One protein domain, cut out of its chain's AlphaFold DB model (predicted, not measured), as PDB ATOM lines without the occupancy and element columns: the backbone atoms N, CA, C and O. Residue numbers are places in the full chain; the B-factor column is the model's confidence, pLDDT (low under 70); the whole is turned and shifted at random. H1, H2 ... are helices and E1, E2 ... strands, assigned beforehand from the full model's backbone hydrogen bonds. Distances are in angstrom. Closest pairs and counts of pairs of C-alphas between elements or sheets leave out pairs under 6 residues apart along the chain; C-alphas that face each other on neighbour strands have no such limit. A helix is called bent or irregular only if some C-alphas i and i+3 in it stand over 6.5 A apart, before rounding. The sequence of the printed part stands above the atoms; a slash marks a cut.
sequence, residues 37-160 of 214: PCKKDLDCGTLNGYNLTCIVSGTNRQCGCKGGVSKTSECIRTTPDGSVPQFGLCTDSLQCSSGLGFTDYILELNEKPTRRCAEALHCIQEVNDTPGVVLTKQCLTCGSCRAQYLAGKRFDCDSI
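What this domain is: This is residues 37 to 160 of the 214 residues of an uncharacterized protein of Saprolegnia diclina (strain VS20) (UniProt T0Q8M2). With little regular structure, the model is mostly loops holding two small units: hairpin E1-E2 with H1 packed on it, and hairpin E3-E4 with H2 near it, joined by winding residues 78 to 121. The 124 printed residues have E1, E2, H1, E3, E4, H2 in order, both sheets antiparallel, class mixed, with only 41 residues in named elements. The whole is compact, radius of gyration of the C-alphas 15.4 A, spanning 52 by 34 by 22 A.

Where its parts are: E1, residues 50 to 57, begins at C-alpha (132.052, 222.134, 292.711), measures 18.5 A and bends by 64 degrees at residue 54. E2 is residues 60 to 65, 14.9 A. H1, residues 68 to 77, 14.8 A, is irregular: C-alphas 70 and 73 are 7.3 A apart. E3 is residues 122 to 125, E4 137 to 140. H2, residues 142 to 150, 12.6 A, ends at C-alpha (157.418, 231.965, 297.791).

How they stand to each other: In hairpin E1-E2, N 55 and O 62 are 2.9 A apart, within hydrogen-bond range. The closest C-alphas of E2 and H1, Cys 65 and Thr 72, are 5.6 A apart. In hairpin E3-E4, N 124 and O 138 are within range at 2.9 A. E4 and H2 are near each other, with 5 pairs of C-alphas within 10 A. H1 and H2 are apart. In H2 every O i to N i+4 pair is within range, in H1 4 of 6.

The domain as a whole: The printed part has no cut. Links H1 to E3 and E3 to E4 are long. Residues 104 to 113 and 150 to 153 have pLDDT under 70.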
ATOM      1  N   PRO A  37     145.985 213.219 288.440       92.12
ATOM      2  CA  PRO A  37     145.662 212.000 287.701       92.12
ATOM      3  C   PRO A  37     144.653 211.105 288.432       92.12
ATOM      4  O   PRO A  37     144.845 210.744 289.597       92.12
ATOM      5  N   CYS A  38     143.612 210.666 287.729       93.38
ATOM      6  CA  CYS A  38     142.500 209.896 288.301       93.38
ATOM      7  C   CYS A  38     142.159 208.655 287.468       93.38
ATOM      8  O   CYS A  38     142.505 208.564 286.287       93.38
ATOM      9  N   LYS A  39     141.461 207.691 288.085       93.75
ATOM     10  CA  LYS A  39     140.932 206.507 287.384       93.75
ATOM     11  C   LYS A  39     139.415 206.579 287.212       93.75
ATOM     12  O   LYS A  39     138.902 206.167 286.173       93.75
ATOM     13  N   LYS A  40     138.713 207.105 288.216       94.56
ATOM     14  CA  LYS A  40     137.247 207.227 288.266       94.56
ATOM     15  C   LYS A  40     136.836 208.546 288.916       94.56
ATOM     16  O   LYS A  40     137.590 209.098 289.710       94.56
ATOM     17  N   ASP A  41     135.619 209.007 288.631       95.19
ATOM     18  CA  ASP A  41     135.080 210.269 289.166       95.19
ATOM     19  C   ASP A  41     135.112 210.327 290.693       95.19
ATOM     20  O   ASP A  41     135.449 211.351 291.271       95.19
ATOM     21  N   LEU A  42     134.843 209.195 291.352       93.75
ATOM     22  CA  LEU A  42     134.850 209.085 292.811       93.75
ATOM     23  C   LEU A  42     136.229 209.309 293.449       93.75
ATOM     24  O   LEU A  42     136.287 209.502 294.664       93.75
ATOM     25  N   ASP A  43     137.315 209.268 292.677       93.56
ATOM     26  CA  ASP A  43     138.646 209.612 293.187       93.56
ATOM     27  C   ASP A  43     138.786 211.130 293.377       93.56
ATOM     28  O   ASP A  43     139.569 211.580 294.210       93.56
ATOM     29  N   CYS A  44     138.036 211.923 292.613       94.19
ATOM     30  CA  CYS A  44     138.152 213.369 292.589       94.19
ATOM     31  C   CYS A  44     137.371 214.023 293.734       94.19
ATOM     32  O   CYS A  44     136.304 213.555 294.141       94.19
ATOM     33  N   GLY A  45     137.946 215.092 294.280       94.00
ATOM     34  CA  GLY A  45     137.347 215.901 295.333       94.00
ATOM     35  C   GLY A  45     136.449 217.002 294.796       94.00
ATOM     36  O   GLY A  45     135.702 216.823 293.833       94.00
ATOM     37  N   THR A  46     136.539 218.159 295.438       94.62
ATOM     38  CA  THR A  46     135.840 219.371 295.024       94.62
ATOM     39  C   THR A  46     136.835 220.479 294.689       94.62
ATOM     40  O   THR A  46     138.004 220.407 295.065       94.62
ATOM     41  N   LEU A  47     136.373 221.480 293.946       94.44
ATOM     42  CA  LEU A  47     137.067 222.747 293.730       94.44
ATOM     43  C   LEU A  47     136.063 223.868 293.970       94.44
ATOM     44  O   LEU A  47     135.062 223.929 293.258       94.44
ATOM     45  N   ASN A  48     136.296 224.723 294.969       94.19
ATOM     46  CA  ASN A  48     135.394 225.839 295.293       94.19
ATOM     47  C   ASN A  48     133.931 225.383 295.495       94.19
ATOM     48  O   ASN A  48     132.984 226.037 295.062       94.19
ATOM     49  N   GLY A  49     133.745 224.190 296.067       92.38
ATOM     50  CA  GLY A  49     132.428 223.577 296.274       92.38
ATOM     51  C   GLY A  49     131.848 222.839 295.058       92.38
ATOM     52  O   GLY A  49     130.881 222.093 295.211       92.38
ATOM     53  N   TYR A  50     132.440 222.950 293.866       94.69
ATOM     54  CA  TYR A  50     132.052 222.134 292.711       94.69
ATOM     55  C   TYR A  50     132.630 220.724 292.810       94.69
ATOM     56  O   TYR A  50     133.827 220.551 293.012       94.69
ATOM     57  N   ASN A  51     131.801 219.703 292.586       94.69
ATOM     58  CA  ASN A  51     132.277 218.326 292.452       94.69
ATOM     59  C   ASN A  51     133.116 218.161 291.181       94.69
ATOM     60  O   ASN A  51     132.658 218.465 290.072       94.69
ATOM     61  N   LEU A  52     134.328 217.640 291.346       95.25
ATOM     62  CA  LEU A  52     135.198 217.286 290.237       95.25
ATOM     63  C   LEU A  52     134.837 215.896 289.696       95.25
ATOM     64  O   LEU A  52     134.293 215.040 290.389       95.25
ATOM     65  N   THR A  53     135.161 215.680 288.429       96.50
ATOM     66  CA  THR A  53     134.987 214.416 287.703       96.50
ATOM     67  C   THR A  53     136.299 214.031 287.038       96.50
ATOM     68  O   THR A  53     137.154 214.886 286.797       96.50
ATOM     69  N   CYS A  54     136.480 212.752 286.740       95.81
ATOM     70  CA  CYS A  54     137.670 212.251 286.080       95.81
ATOM     71  C   CYS A  54     137.528 212.422 284.564       95.81
ATOM     72  O   CYS A  54     137.017 211.550 283.859       95.81
ATOM     73  N   ILE A  55     137.965 213.577 284.063       94.44
ATOM     74  CA  ILE A  55     137.826 213.957 282.656       94.44
ATOM     75  C   ILE A  55     139.027 213.495 281.830       94.44
ATOM     76  O   ILE A  55     140.141 213.339 282.335       94.44
ATOM     77  N   VAL A  56     138.807 213.321 280.527       92.31
ATOM     78  CA  VAL A  56     139.883 213.110 279.553       92.31
ATOM     79  C   VAL A  56     140.422 214.473 279.112       92.31
ATOM     80  O   VAL A  56     139.654 215.334 278.687       92.31
ATOM     81  N   SER A  57     141.737 214.661 279.209       83.56
ATOM     82  CA  SER A  57     142.464 215.849 278.754       83.56
ATOM     83  C   SER A  57     143.645 215.404 277.890       83.56
ATOM     84  O   SER A  57     144.640 214.874 278.393       83.56
ATOM     85  N   GLY A  58     143.508 215.543 276.569       84.62
ATOM     86  CA  GLY A  58     144.442 214.940 275.615       84.62
ATOM     87  C   GLY A  58     144.479 213.415 275.764       84.62
ATOM     88  O   GLY A  58     143.444 212.756 275.692       84.62
ATOM     89  N   THR A  59     145.667 212.856 275.997       84.88
ATOM     90  CA  THR A  59     145.876 211.416 276.243       84.88
ATOM     91  C   THR A  59     145.794 211.024 277.722       84.88
ATOM     92  O   THR A  59     145.889 209.841 278.047       84.88
ATOM     93  N   ASN A  60     145.603 211.992 278.625       87.31
ATOM     94  CA  ASN A  60     145.610 211.777 280.070       87.31
ATOM     95  C   ASN A  60     144.196 211.839 280.663       87.31
ATOM     96  O   ASN A  60     143.278 212.431 280.093       87.31
ATOM     97  N   ARG A  61     144.026 211.242 281.847       92.25
ATOM     98  CA  ARG A  61     142.828 211.396 282.681       92.25
ATOM     99  C   ARG A  61     143.180 212.126 283.960       92.25
ATOM    100  O   ARG A  61     144.123 211.732 284.647       92.25
ATOM    101  N   GLN A  62     142.413 213.156 284.283       93.50
ATOM    102  CA  GLN A  62     142.665 213.994 285.449       93.50
ATOM    103  C   GLN A  62     141.371 214.532 286.050       93.50
ATOM    104  O   GLN A  62     140.348 214.638 285.371       93.50
ATOM    105  N   CYS A  63     141.421 214.880 287.328       94.19
ATOM    106  CA  CYS A  63     140.307 215.525 287.995       94.19
ATOM    107  C   CYS A  63     140.075 216.906 287.393       94.19
ATOM    108  O   CYS A  63     140.972 217.744 287.330       94.19
ATOM    109  N   GLY A  64     138.859 217.146 286.936       94.19
ATOM    110  CA  GLY A  64     138.468 218.392 286.308       94.19
ATOM    111  C   GLY A  64     137.001 218.683 286.541       94.19
ATOM    112  O   GLY A  64     136.235 217.845 287.020       94.19
ATOM    113  N   CYS A  65     136.609 219.903 286.223       93.81
ATOM    114  CA  CYS A  65     135.254 220.362 286.457       93.81
ATOM    115  C   CYS A  65     134.274 219.599 285.564       93.81
ATOM    116  O   CYS A  65     134.581 219.267 284.413       93.81
ATOM    117  N   LYS A  66     133.089 219.295 286.098       90.88
ATOM    118  CA  LYS A  66     132.037 218.623 285.332       90.88
ATOM    119  C   LYS A  66     131.686 219.463 284.099       90.88
ATOM    120  O   LYS A  66     131.417 220.653 284.216       90.88
ATOM    121  N   GLY A  67     131.694 218.841 282.920       86.69
ATOM    122  CA  GLY A  67     131.596 219.544 281.631       86.69
ATOM    123  C   GLY A  67     132.951 219.809 280.962       86.69
ATOM    124  O   GLY A  67     132.987 220.265 279.823       86.69
ATOM    125  N   GLY A  68     134.060 219.459 281.618       85.94
ATOM    126  CA  GLY A  68     135.403 219.554 281.059       85.94
ATOM    127  C   GLY A  68     135.898 220.994 280.935       85.94
ATOM    128  O   GLY A  68     135.510 221.875 281.703       85.94
ATOM    129  N   VAL A  69     136.758 221.232 279.941       82.94
ATOM    130  CA  VAL A  69     137.448 222.518 279.722       82.94
ATOM    131  C   VAL A  69     136.509 223.718 279.575       82.94
ATOM    132  O   VAL A  69     136.865 224.818 279.987       82.94
ATOM    133  N   SER A  70     135.294 223.516 279.055       86.81
ATOM    134  CA  SER A  70     134.299 224.583 278.872       86.81
ATOM    135  C   SER A  70     133.736 225.123 280.190       86.81
ATOM    136  O   SER A  70     133.225 226.240 280.223       86.81
ATOM    137  N   LYS A  71     133.839 224.350 281.278       90.06
ATOM    138  CA  LYS A  71     133.356 224.702 282.622       90.06
ATOM    139  C   LYS A  71     134.474 224.978 283.623       90.06
ATOM    140  O   LYS A  71     134.199 225.342 284.764       90.06
ATOM    141  N   THR A  72     135.730 224.855 283.199       89.62
ATOM    142  CA  THR A  72     136.897 225.095 284.052       89.62
ATOM    143  C   THR A  72     136.939 226.524 284.594       89.62
ATOM    144  O   THR A  72     137.216 226.714 285.772       89.62
ATOM    145  N   SER A  73     136.639 227.532 283.769       90.75
ATOM    146  CA  SER A  73     136.686 228.936 284.197       90.75
ATOM    147  C   SER A  73     135.664 229.259 285.288       90.75
ATOM    148  O   SER A  73     136.012 229.934 286.249       90.75
ATOM    149  N   GLU A  74     134.435 228.756 285.150       93.12
ATOM    150  CA  GLU A  74     133.358 228.881 286.141       93.12
ATOM    151  C   GLU A  74     133.798 228.244 287.465       93.12
ATOM    152  O   GLU A  74     134.001 228.924 288.459       93.12
ATOM    153  N   CYS A  75     134.114 226.957 287.426       91.62
ATOM    154  CA  CYS A  75     134.556 226.163 288.569       91.62
ATOM    155  C   CYS A  75     135.759 226.754 289.342       91.62
ATOM    156  O   CYS A  75     135.810 226.666 290.567       91.62
ATOM    157  N   ILE A  76     136.717 227.392 288.654       91.88
ATOM    158  CA  ILE A  76     137.865 228.063 289.296       91.88
ATOM    159  C   ILE A  76     137.475 229.413 289.917       91.88
ATOM    160  O   ILE A  76     138.066 229.810 290.919       91.88
ATOM    161  N   ARG A  77     136.537 230.151 289.314       93.50
ATOM    162  CA  ARG A  77     136.278 231.563 289.652       93.50
ATOM    163  C   ARG A  77     135.017 231.798 290.469       93.50
ATOM    164  O   ARG A  77     134.827 232.911 290.947       93.50
ATOM    165  N   THR A  78     134.147 230.806 290.588       95.38
ATOM    166  CA  THR A  78     132.867 230.932 291.284       95.38
ATOM    167  C   THR A  78     132.703 229.829 292.316       95.38
ATOM    168  O   THR A  78     133.539 228.934 292.445       95.38
ATOM    169  N   THR A  79     131.604 229.908 293.051       95.81
ATOM    170  CA  THR A  79     131.132 228.897 293.992       95.81
ATOM    171  C   THR A  79     129.629 228.706 293.758       95.81
ATOM    172  O   THR A  79     128.942 229.658 293.372       95.81
ATOM    173  N   PRO A  80     129.083 227.495 293.944       93.81
ATOM    174  CA  PRO A  80     127.655 227.249 293.751       93.81
ATOM    175  C   PRO A  80     126.784 227.854 294.865       93.81
ATOM    176  O   PRO A  80     125.600 228.097 294.651       93.81
ATOM    177  N   ASP A  81     127.359 228.085 296.046       92.06
ATOM    178  CA  ASP A  81     126.702 228.625 297.241       92.06
ATOM    179  C   ASP A  81     126.928 230.135 297.437       92.06
ATOM    180  O   ASP A  81     126.428 230.712 298.401       92.06
ATOM    181  N   GLY A  82     127.663 230.792 296.533       93.50
ATOM    182  CA  GLY A  82     127.971 232.223 296.619       93.50
ATOM    183  C   GLY A  82     129.037 232.581 297.662       93.50
ATOM    184  O   GLY A  82     129.276 233.764 297.904       93.50
ATOM    185  N   SER A  83     129.684 231.581 298.266       96.00
ATOM    186  CA  SER A  83     130.863 231.752 299.121       96.00
ATOM    187  C   SER A  83     132.088 232.231 298.328       96.00
ATOM    188  O   SER A  83     132.065 232.339 297.097       96.00
ATOM    189  N   VAL A  84     133.192 232.512 299.015       97.12
ATOM    190  CA  VAL A  84     134.414 232.991 298.359       97.12
ATOM    191  C   VAL A  84     135.206 231.816 297.770       97.12
ATOM    192  O   VAL A  84     135.565 230.893 298.510       97.12
ATOM    193  N   PRO A  85     135.512 231.821 296.460       96.31
ATOM    194  CA  PRO A  85     136.379 230.815 295.855       96.31
ATOM    195  C   PRO A  85     137.831 231.002 296.313       96.31
ATOM    196  O   PRO A  85     138.217 232.046 296.842       96.31
ATOM    197  N   GLN A  86     138.672 230.009 296.047       94.62
ATOM    198  CA  GLN A  86     140.111 230.118 296.231       94.62
ATOM    199  C   GLN A  86     140.668 231.379 295.553       94.62
ATOM    200  O   GLN A  86     140.273 231.744 294.446       94.62
ATOM    201  N   PHE A  87     141.596 232.040 296.237       93.19
ATOM    202  CA  PHE A  87     142.170 233.338 295.895       93.19
ATOM    203  C   PHE A  87     141.197 234.529 295.931       93.19
ATOM    204  O   PHE A  87     141.619 235.655 295.655       93.19
ATOM    205  N   GLY A  88     139.930 234.343 296.294       94.19
ATOM    206  CA  GLY A  88     139.023 235.455 296.560       94.19
ATOM    207  C   GLY A  88     139.296 236.114 297.916       94.19
ATOM    208  O   GLY A  88     139.853 235.491 298.822       94.19
ATOM    209  N   LEU A  89     138.897 237.382 298.048       94.81
ATOM    210  CA  LEU A  89     138.955 238.115 299.313       94.81
ATOM    211  C   LEU A  89     137.820 237.661 300.227       94.81
ATOM    212  O   LEU A  89     136.661 237.642 299.814       94.81
ATOM    213  N   CYS A  90     138.163 237.331 301.462       95.31
ATOM    214  CA  CYS A  90     137.218 236.889 302.476       95.31
ATOM    215  C   CYS A  90     137.200 237.859 303.656       95.31
ATOM    216  O   CYS A  90     138.111 238.666 303.851       95.31
ATOM    217  N   THR A  91     136.130 237.805 304.435       94.19
ATOM    218  CA  THR A  91     135.939 238.612 305.643       94.19
ATOM    219  C   THR A  91     135.256 237.759 306.705       94.19
ATOM    220  O   THR A  91     134.865 236.623 306.448       94.19
ATOM    221  N   ASP A  92     135.051 238.310 307.898       88.19
ATOM    222  CA  ASP A  92     134.342 237.588 308.959       88.19
ATOM    223  C   ASP A  92     132.874 237.295 308.573       88.19
ATOM    224  O   ASP A  92     132.308 236.289 308.997       88.19
ATOM    225  N   SER A  93     132.276 238.124 307.706       91.38
ATOM    226  CA  SER A  93     130.925 237.935 307.162       91.38
ATOM    227  C   SER A  93     130.879 237.182 305.829       91.38
ATOM    228  O   SER A  93     129.813 236.691 305.456       91.38
ATOM    229  N   LEU A  94     132.000 237.083 305.110       94.88
ATOM    230  CA  LEU A  94     132.091 236.463 303.791       94.88
ATOM    231  C   LEU A  94     133.161 235.364 303.804       94.88
ATOM    232  O   LEU A  94     134.350 235.618 303.616       94.88
ATOM    233  N   GLN A  95     132.710 234.135 304.051       95.56
ATOM    234  CA  GLN A  95     133.568 232.976 304.284       95.56
ATOM    235  C   GLN A  95     133.991 232.287 302.982       95.56
ATOM    236  O   GLN A  95     133.299 232.347 301.961       95.56
ATOM    237  N   CYS A  96     135.128 231.596 303.041       96.44
ATOM    238  CA  CYS A  96     135.568 230.716 301.964       96.44
ATOM    239  C   CYS A  96     134.569 229.587 301.734       96.44
ATOM    240  O   CYS A  96     133.868 229.166 302.655       96.44
ATOM    241  N   SER A  97     134.537 229.072 300.507       94.81
ATOM    242  CA  SER A  97     133.785 227.860 300.208       94.81
ATOM    243  C   SER A  97     134.153 226.738 301.166       94.81
ATOM    244  O   SER A  97     135.332 226.468 301.389       94.81
ATOM    245  N   SER A  98     133.140 226.035 301.678       88.19
ATOM    246  CA  SER A  98     133.340 224.832 302.493       88.19
ATOM    247  C   SER A  98     133.889 223.647 301.688       88.19
ATOM    248  O   SER A  98     134.077 222.559 302.232       88.19
ATOM    249  N   GLY A  99     134.067 223.813 300.374       88.56
ATOM    250  CA  GLY A  99     134.724 222.839 299.522       88.56
ATOM    251  C   GLY A  99     136.241 222.819 299.693       88.56
ATOM    252  O   GLY A  99     136.837 223.531 300.498       88.56
ATOM    253  N   LEU A 100     136.872 221.973 298.888       92.31
ATOM    254  CA  LEU A 100     138.317 221.891 298.795       92.31
ATOM    255  C   LEU A 100     138.818 222.861 297.715       92.31
ATOM    256  O   LEU A 100     138.086 223.236 296.792       92.31
ATOM    257  N   GLY A 101     140.069 223.271 297.847       89.81
ATOM    258  CA  GLY A 101     140.831 223.974 296.828       89.81
ATOM    259  C   GLY A 101     141.935 223.090 296.257       89.81
ATOM    260  O   GLY A 101     142.025 221.887 296.527       89.81
ATOM    261  N   PHE A 102     142.803 223.710 295.470       87.81
ATOM    262  CA  PHE A 102     143.994 223.071 294.928       87.81
ATOM    263  C   PHE A 102     145.262 223.742 295.450       87.81
ATOM    264  O   PHE A 102     145.267 224.886 295.900       87.81
ATOM    265  N   THR A 103     146.363 223.015 295.415       81.69
ATOM    266  CA  THR A 103     147.697 223.558 295.641       81.69
ATOM    267  C   THR A 103     148.198 224.142 294.327       81.69
ATOM    268  O   THR A 103     148.088 223.497 293.284       81.69
ATOM    269  N   ASP A 104     148.675 225.387 294.352       67.81
ATOM    270  CA  ASP A 104     149.130 226.039 293.126       67.81
ATOM    271  C   ASP A 104     150.326 225.269 292.538       67.81
ATOM    272  O   ASP A 104     151.229 224.827 293.257       67.81
ATOM    273  N   TYR A 105     150.315 225.084 291.221       56.59
ATOM    274  CA  TYR A 105     151.253 224.242 290.471       56.59
ATOM    275  C   TYR A 105     152.668 224.830 290.387       56.59
ATOM    276  O   TYR A 105     153.563 224.205 289.818       56.59
ATOM    277  N   ILE A 106     152.890 226.009 290.976       48.75
ATOM    278  CA  ILE A 106     154.158 226.745 290.920       48.75
ATOM    279  C   ILE A 106     155.339 225.917 291.459       48.75
ATOM    280  O   ILE A 106     156.465 226.118 291.015       48.75
ATOM    281  N   LEU A 107     155.108 224.926 292.324       48.84
ATOM    282  CA  LEU A 107     156.183 224.066 292.832       48.84
ATOM    283  C   LEU A 107     156.636 222.947 291.873       48.84
ATOM    284  O   LEU A 107     157.679 222.353 292.119       48.84
ATOM    285  N   GLU A 108     155.913 222.655 290.786       50.47
ATOM    286  CA  GLU A 108     156.153 221.440 289.979       50.47
ATOM    287  C   GLU A 108     156.098 221.678 288.456       50.47
ATOM    288  O   GLU A 108     155.732 220.791 287.689       50.47
ATOM    289  N   LEU A 109     156.525 222.851 287.969       48.84
ATOM    290  CA  LEU A 109     156.628 223.152 286.524       48.84
ATOM    291  C   LEU A 109     157.489 222.151 285.718       48.84
ATOM    292  O   LEU A 109     157.402 222.132 284.494       48.84
ATOM    293  N   ASN A 110     158.284 221.309 286.385       50.94
ATOM    294  CA  ASN A 110     159.129 220.283 285.766       50.94
ATOM    295  C   ASN A 110     158.867 218.856 286.278       50.94
ATOM    296  O   ASN A 110     159.619 217.944 285.927       50.94
ATOM    297  N   GLU A 111     157.827 218.631 287.085       55.47
ATOM    298  CA  GLU A 111     157.489 217.289 287.561       55.47
ATOM    299  C   GLU A 111     156.278 216.714 286.827       55.47
ATOM    300  O   GLU A 111     155.322 217.394 286.453       55.47
ATOM    301  N   LYS A 112     156.348 215.404 286.579       63.94
ATOM    302  CA  LYS A 112     155.245 214.628 286.016       63.94
ATOM    303  C   LYS A 112     154.009 214.839 286.898       63.94
ATOM    304  O   LYS A 112     154.163 214.733 288.109       63.94
ATOM    305  N   PRO A 113     152.797 215.042 286.340       66.62
ATOM    306  CA  PRO A 113     151.599 215.251 287.146       66.62
ATOM    307  C   PRO A 113     151.470 214.156 288.207       66.62
ATOM    308  O   PRO A 113     151.338 212.967 287.892       66.62
ATOM    309  N   THR A 114     151.569 214.571 289.465       77.25
ATOM    310  CA  THR A 114     151.534 213.700 290.634       77.25
ATOM    311  C   THR A 114     150.110 213.612 291.172       77.25
ATOM    312  O   THR A 114     149.285 214.514 291.004       77.25
ATOM    313  N   ARG A 115     149.773 212.477 291.793       84.75
ATOM    314  CA  ARG A 115     148.514 212.352 292.535       84.75
ATOM    315  C   ARG A 115     148.625 213.195 293.797       84.75
ATOM    316  O   ARG A 115     149.471 212.897 294.633       84.75
ATOM    317  N   ARG A 116     147.756 214.196 293.944       86.69
ATOM    318  CA  ARG A 116     147.740 215.061 295.124       86.69
ATOM    319  C   ARG A 116     146.366 215.134 295.762       86.69
ATOM    320  O   ARG A 116     145.342 215.128 295.076       86.69
ATOM    321  N   CYS A 117     146.371 215.235 297.083       88.88
ATOM    322  CA  CYS A 117     145.170 215.471 297.860       88.88
ATOM    323  C   CYS A 117     144.672 216.897 297.665       88.88
ATOM    324  O   CYS A 117     145.459 217.835 297.572       88.88
ATOM    325  N   ALA A 118     143.356 217.037 297.611       88.94
ATOM    326  CA  ALA A 118     142.696 218.319 297.750       88.94
ATOM    327  C   ALA A 118     142.723 218.762 299.214       88.94
ATOM    328  O   ALA A 118     142.626 217.941 300.127       88.94
ATOM    329  N   GLU A 119     142.858 220.064 299.417       90.81
ATOM    330  CA  GLU A 119     143.018 220.683 300.732       90.81
ATOM    331  C   GLU A 119     141.829 221.595 301.024       90.81
ATOM    332  O   GLU A 119     141.235 222.152 300.104       90.81
ATOM    333  N   ALA A 120     141.476 221.757 302.298       92.12
ATOM    334  CA  ALA A 120     140.425 222.688 302.689       92.12
ATOM    335  C   ALA A 120     140.842 224.142 302.412       92.12
ATOM    336  O   ALA A 120     142.025 224.488 302.456       92.12
ATOM    337  N   LEU A 121     139.855 224.988 302.112       93.31
ATOM    338  CA  LEU A 121     140.059 226.428 301.993       93.31
ATOM    339  C   LEU A 121     139.911 227.103 303.350       93.31
ATOM    340  O   LEU A 121     138.983 226.823 304.108       93.31
ATOM    341  N   HIS A 122     140.799 228.052 303.609       94.00
ATOM    342  CA  HIS A 122     140.814 228.842 304.826       94.00
ATOM    343  C   HIS A 122     140.971 230.324 304.497       94.00
ATOM    344  O   HIS A 122     141.657 230.687 303.543       94.00
ATOM    345  N   CYS A 123     140.338 231.183 305.292       94.75
ATOM    346  CA  CYS A 123     140.443 232.631 305.147       94.75
ATOM    347  C   CYS A 123     141.672 233.143 305.908       94.75
ATOM    348  O   CYS A 123     141.624 233.275 307.130       94.75
ATOM    349  N   ILE A 124     142.771 233.406 305.198       92.81
ATOM    350  CA  ILE A 124     144.073 233.723 305.804       92.81
ATOM    351  C   ILE A 124     144.377 235.206 305.701       92.81
ATOM    352  O   ILE A 124     144.224 235.805 304.637       92.81
ATOM    353  N   GLN A 125     144.833 235.783 306.809       90.31
ATOM    354  CA  GLN A 125     145.269 237.170 306.887       90.31
ATOM    355  C   GLN A 125     146.649 237.342 306.239       90.31
ATOM    356  O   GLN A 125     147.576 236.559 306.461       90.31
ATOM    357  N   GLU A 126     146.782 238.397 305.445       88.38
ATOM    358  CA  GLU A 126     148.068 238.919 305.000       88.38
ATOM    359  C   GLU A 126     148.913 239.371 306.201       88.38
ATOM    360  O   GLU A 126     148.399 239.928 307.172       88.38
ATOM    361  N   VAL A 127     150.220 239.156 306.119       86.56
ATOM    362  CA  VAL A 127     151.221 239.563 307.102       86.56
ATOM    363  C   VAL A 127     152.006 240.725 306.512       86.56
ATOM    364  O   VAL A 127     152.698 240.574 305.504       86.56
ATOM    365  N   ASN A 128     151.928 241.892 307.147       80.62
ATOM    366  CA  ASN A 128     152.737 243.047 306.779       80.62
ATOM    367  C   ASN A 128     153.360 243.657 308.035       80.62
ATOM    368  O   ASN A 128     152.656 243.970 308.991       80.62
ATOM    369  N   ASP A 129     154.676 243.857 308.000       77.94
ATOM    370  CA  ASP A 129     155.437 244.468 309.094       77.94
ATOM    371  C   ASP A 129     155.341 246.009 309.077       77.94
ATOM    372  O   ASP A 129     155.843 246.685 309.974       77.94
ATOM    373  N   THR A 130     154.702 246.587 308.050       79.00
ATOM    374  CA  THR A 130     154.539 248.036 307.896       79.00
ATOM    375  C   THR A 130     153.300 248.522 308.656       79.00
ATOM    376  O   THR A 130     152.176 248.159 308.293       79.00
ATOM    377  N   PRO A 131     153.456 249.384 309.676       75.62
ATOM    378  CA  PRO A 131     152.319 249.918 310.412       75.62
ATOM    379  C   PRO A 131     151.434 250.796 309.513       75.62
ATOM    380  O   PRO A 131     151.927 251.605 308.729       75.62
ATOM    381  N   GLY A 132     150.113 250.651 309.650       78.19
ATOM    382  CA  GLY A 132     149.117 251.457 308.930       78.19
ATOM    383  C   GLY A 132     148.630 250.877 307.596       78.19
ATOM    384  O   GLY A 132     147.778 251.491 306.956       78.19
ATOM    385  N   VAL A 133     149.115 249.703 307.179       81.56
ATOM    386  CA  VAL A 133     148.595 249.003 305.994       81.56
ATOM    387  C   VAL A 133     147.338 248.212 306.359       81.56
ATOM    388  O   VAL A 133     147.314 247.480 307.347       81.56
ATOM    389  N   VAL A 134     146.284 248.344 305.551       80.25
ATOM    390  CA  VAL A 134     145.076 247.521 305.684       80.25
ATOM    391  C   VAL A 134     145.396 246.117 305.184       80.25
ATOM    392  O   VAL A 134     145.551 245.903 303.984       80.25
ATOM    393  N   LEU A 135     145.503 245.170 306.115       85.25
ATOM    394  CA  LEU A 135     145.763 243.768 305.809       85.25
ATOM    395  C   LEU A 135     144.525 243.135 305.180       85.25
ATOM    396  O   LEU A 135     143.430 243.183 305.750       85.25
ATOM    397  N   THR A 136     144.704 242.505 304.027       89.06
ATOM    398  CA  THR A 136     143.628 241.750 303.384       89.06
ATOM    399  C   THR A 136     143.537 240.334 303.953       89.06
ATOM    400  O   THR A 136     144.494 239.828 304.541       89.06
ATOM    401  N   LYS A 137     142.373 239.685 303.815       93.00
ATOM    402  CA  LYS A 137     142.245 238.238 304.030       93.00
ATOM    403  C   LYS A 137     141.871 237.563 302.713       93.00
ATOM    404  O   LYS A 137     141.049 238.094 301.962       93.00
ATOM    405  N   GLN A 138     142.458 236.405 302.434       94.00
ATOM    406  CA  GLN A 138     142.265 235.680 301.179       94.00
ATOM    407  C   GLN A 138     142.006 234.192 301.432       94.00
ATOM    408  O   GLN A 138     142.595 233.594 302.331       94.00
ATOM    409  N   CYS A 139     141.143 233.585 300.617       95.25
ATOM    410  CA  CYS A 139     140.884 232.151 300.670       95.25
ATOM    411  C   CYS A 139     142.036 231.356 300.068       95.25
ATOM    412  O   CYS A 139     142.266 231.405 298.858       95.25
ATOM    413  N   LEU A 140     142.740 230.601 300.900       93.88
ATOM    414  CA  LEU A 140     143.907 229.820 300.516       93.88
ATOM    415  C   LEU A 140     143.819 228.415 301.115       93.88
ATOM    416  O   LEU A 140     143.290 228.205 302.203       93.88
ATOM    417  N   THR A 141     144.346 227.449 300.377       93.06
ATOM    418  CA  THR A 141     144.751 226.144 300.912       93.06
ATOM    419  C   THR A 141     146.148 226.255 301.527       93.06
ATOM    420  O   THR A 141     146.854 227.228 301.249       93.06
ATOM    421  N   CYS A 142     146.604 225.264 302.297       89.62
ATOM    422  CA  CYS A 142     147.975 225.275 302.819       89.62
ATOM    423  C   CYS A 142     149.005 225.380 301.679       89.62
ATOM    424  O   CYS A 142     149.875 226.258 301.692       89.62
ATOM    425  N   GLY A 143     148.893 224.539 300.650       88.12
ATOM    426  CA  GLY A 143     149.861 224.537 299.555       88.12
ATOM    427  C   GLY A 143     149.798 225.794 298.687       88.12
ATOM    428  O   GLY A 143     150.845 226.291 298.273       88.12
ATOM    429  N   SER A 144     148.613 226.369 298.447       88.88
ATOM    430  CA  SER A 144     148.529 227.657 297.735       88.88
ATOM    431  C   SER A 144     149.003 228.837 298.584       88.88
ATOM    432  O   SER A 144     149.595 229.764 298.035       88.88
ATOM    433  N   CYS A 145     148.842 228.785 299.907       90.62
ATOM    434  CA  CYS A 145     149.425 229.769 300.814       90.62
ATOM    435  C   CYS A 145     150.957 229.742 300.740       90.62
ATOM    436  O   CYS A 145     151.584 230.772 300.484       90.62
ATOM    437  N   ARG A 146     151.568 228.553 300.847       86.50
ATOM    438  CA  ARG A 146     153.024 228.382 300.697       86.50
ATOM    439  C   ARG A 146     153.527 228.851 299.329       86.50
ATOM    440  O   ARG A 146     154.571 229.494 299.252       86.50
ATOM    441  N   ALA A 147     152.782 228.585 298.255       83.38
ATOM    442  CA  ALA A 147     153.140 229.058 296.918       83.38
ATOM    443  C   ALA A 147     153.130 230.597 296.817       83.38
ATOM    444  O   ALA A 147     154.065 231.180 296.271       83.38
ATOM    445  N   GLN A 148     152.118 231.261 297.388       81.31
ATOM    446  CA  GLN A 148     152.045 232.728 297.436       81.31
ATOM    447  C   GLN A 148     153.170 233.332 298.294       81.31
ATOM    448  O   GLN A 148     153.757 234.342 297.898       81.31
ATOM    449  N   TYR A 149     153.528 232.678 299.407       76.44
ATOM    450  CA  TYR A 149     154.672 233.061 300.241       76.44
ATOM    451  C   TYR A 149     155.979 233.086 299.446       76.44
ATOM    452  O   TYR A 149     156.706 234.079 299.467       76.44
ATOM    453  N   LEU A 150     156.242 232.036 298.665       68.81
ATOM    454  CA  LEU A 150     157.418 231.965 297.791       68.81
ATOM    455  C   LEU A 150     157.392 233.006 296.660       68.81
ATOM    456  O   LEU A 150     158.448 233.413 296.182       68.81
ATOM    457  N   ALA A 151     156.206 233.472 296.260       67.12
ATOM    458  CA  ALA A 151     156.023 234.549 295.285       67.12
ATOM    459  C   ALA A 151     156.122 235.965 295.894       67.12
ATOM    460  O   ALA A 151     155.884 236.952 295.196       67.12
ATOM    461  N   GLY A 152     156.466 236.087 297.183       67.19
ATOM    462  CA  GLY A 152     156.668 237.369 297.864       67.19
ATOM    463  C   GLY A 152     155.409 237.976 298.488       67.19
ATOM    464  O   GLY A 152     155.476 239.087 299.011       67.19
ATOM    465  N   LYS A 153     154.270 237.266 298.481       67.81
ATOM    466  CA  LYS A 153     153.078 237.654 299.249       67.81
ATOM    467  C   LYS A 153     153.076 236.942 300.590       67.81
ATOM    468  O   LYS A 153     152.984 235.722 300.644       67.81
ATOM    469  N   ARG A 154     153.156 237.687 301.687       79.75
ATOM    470  CA  ARG A 154     153.266 237.092 303.020       79.75
ATOM    471  C   ARG A 154     151.867 236.901 303.598       79.75
ATOM    472  O   ARG A 154     151.188 237.870 303.893       79.75
ATOM    473  N   PHE A 155     151.442 235.653 303.727       87.56
ATOM    474  CA  PHE A 155     150.253 235.241 304.475       87.56
ATOM    475  C   PHE A 155     150.704 234.395 305.666       87.56
ATOM    476  O   PHE A 155     151.761 233.761 305.597       87.56
ATOM    477  N   ASP A 156     149.916 234.367 306.739       86.88
ATOM    478  CA  ASP A 156     150.189 233.513 307.903       86.88
ATOM    479  C   ASP A 156     149.809 232.050 307.610       86.88
ATOM    480  O   ASP A 156     148.766 231.545 308.032       86.88
ATOM    481  N   CYS A 157     150.633 231.374 306.806       88.00
ATOM    482  CA  CYS A 157     150.379 230.002 306.367       88.00
ATOM    483  C   CYS A 157     150.536 228.964 307.483       88.00
ATOM    484  O   CYS A 157     149.981 227.870 307.371       88.00
ATOM    485  N   ASP A 158     151.264 229.289 308.551       86.25
ATOM    486  CA  ASP A 158     151.500 228.376 309.674       86.25
ATOM    487  C   ASP A 158     150.211 228.107 310.461       86.25
ATOM    488  O   ASP A 158     150.054 227.041 311.053       86.25
ATOM    489  N   SER A 159     149.237 229.019 310.383       85.44
ATOM    490  CA  SER A 159     147.907 228.849 310.981       85.44
ATOM    491  C   SER A 159     147.076 227.704 310.379       85.44
ATOM    492  O   SER A 159     146.130 227.236 311.016       85.44
ATOM    493  N   ILE A 160     147.401 227.246 309.163       87.50
ATOM    494  CA  ILE A 160     146.604 226.244 308.422       87.50
ATOM    495  C   ILE A 160     147.404 225.100 307.826       87.50
ATOM    496  O   ILE A 160     146.832 224.099 307.394       87.50
TER     497      ILE A 160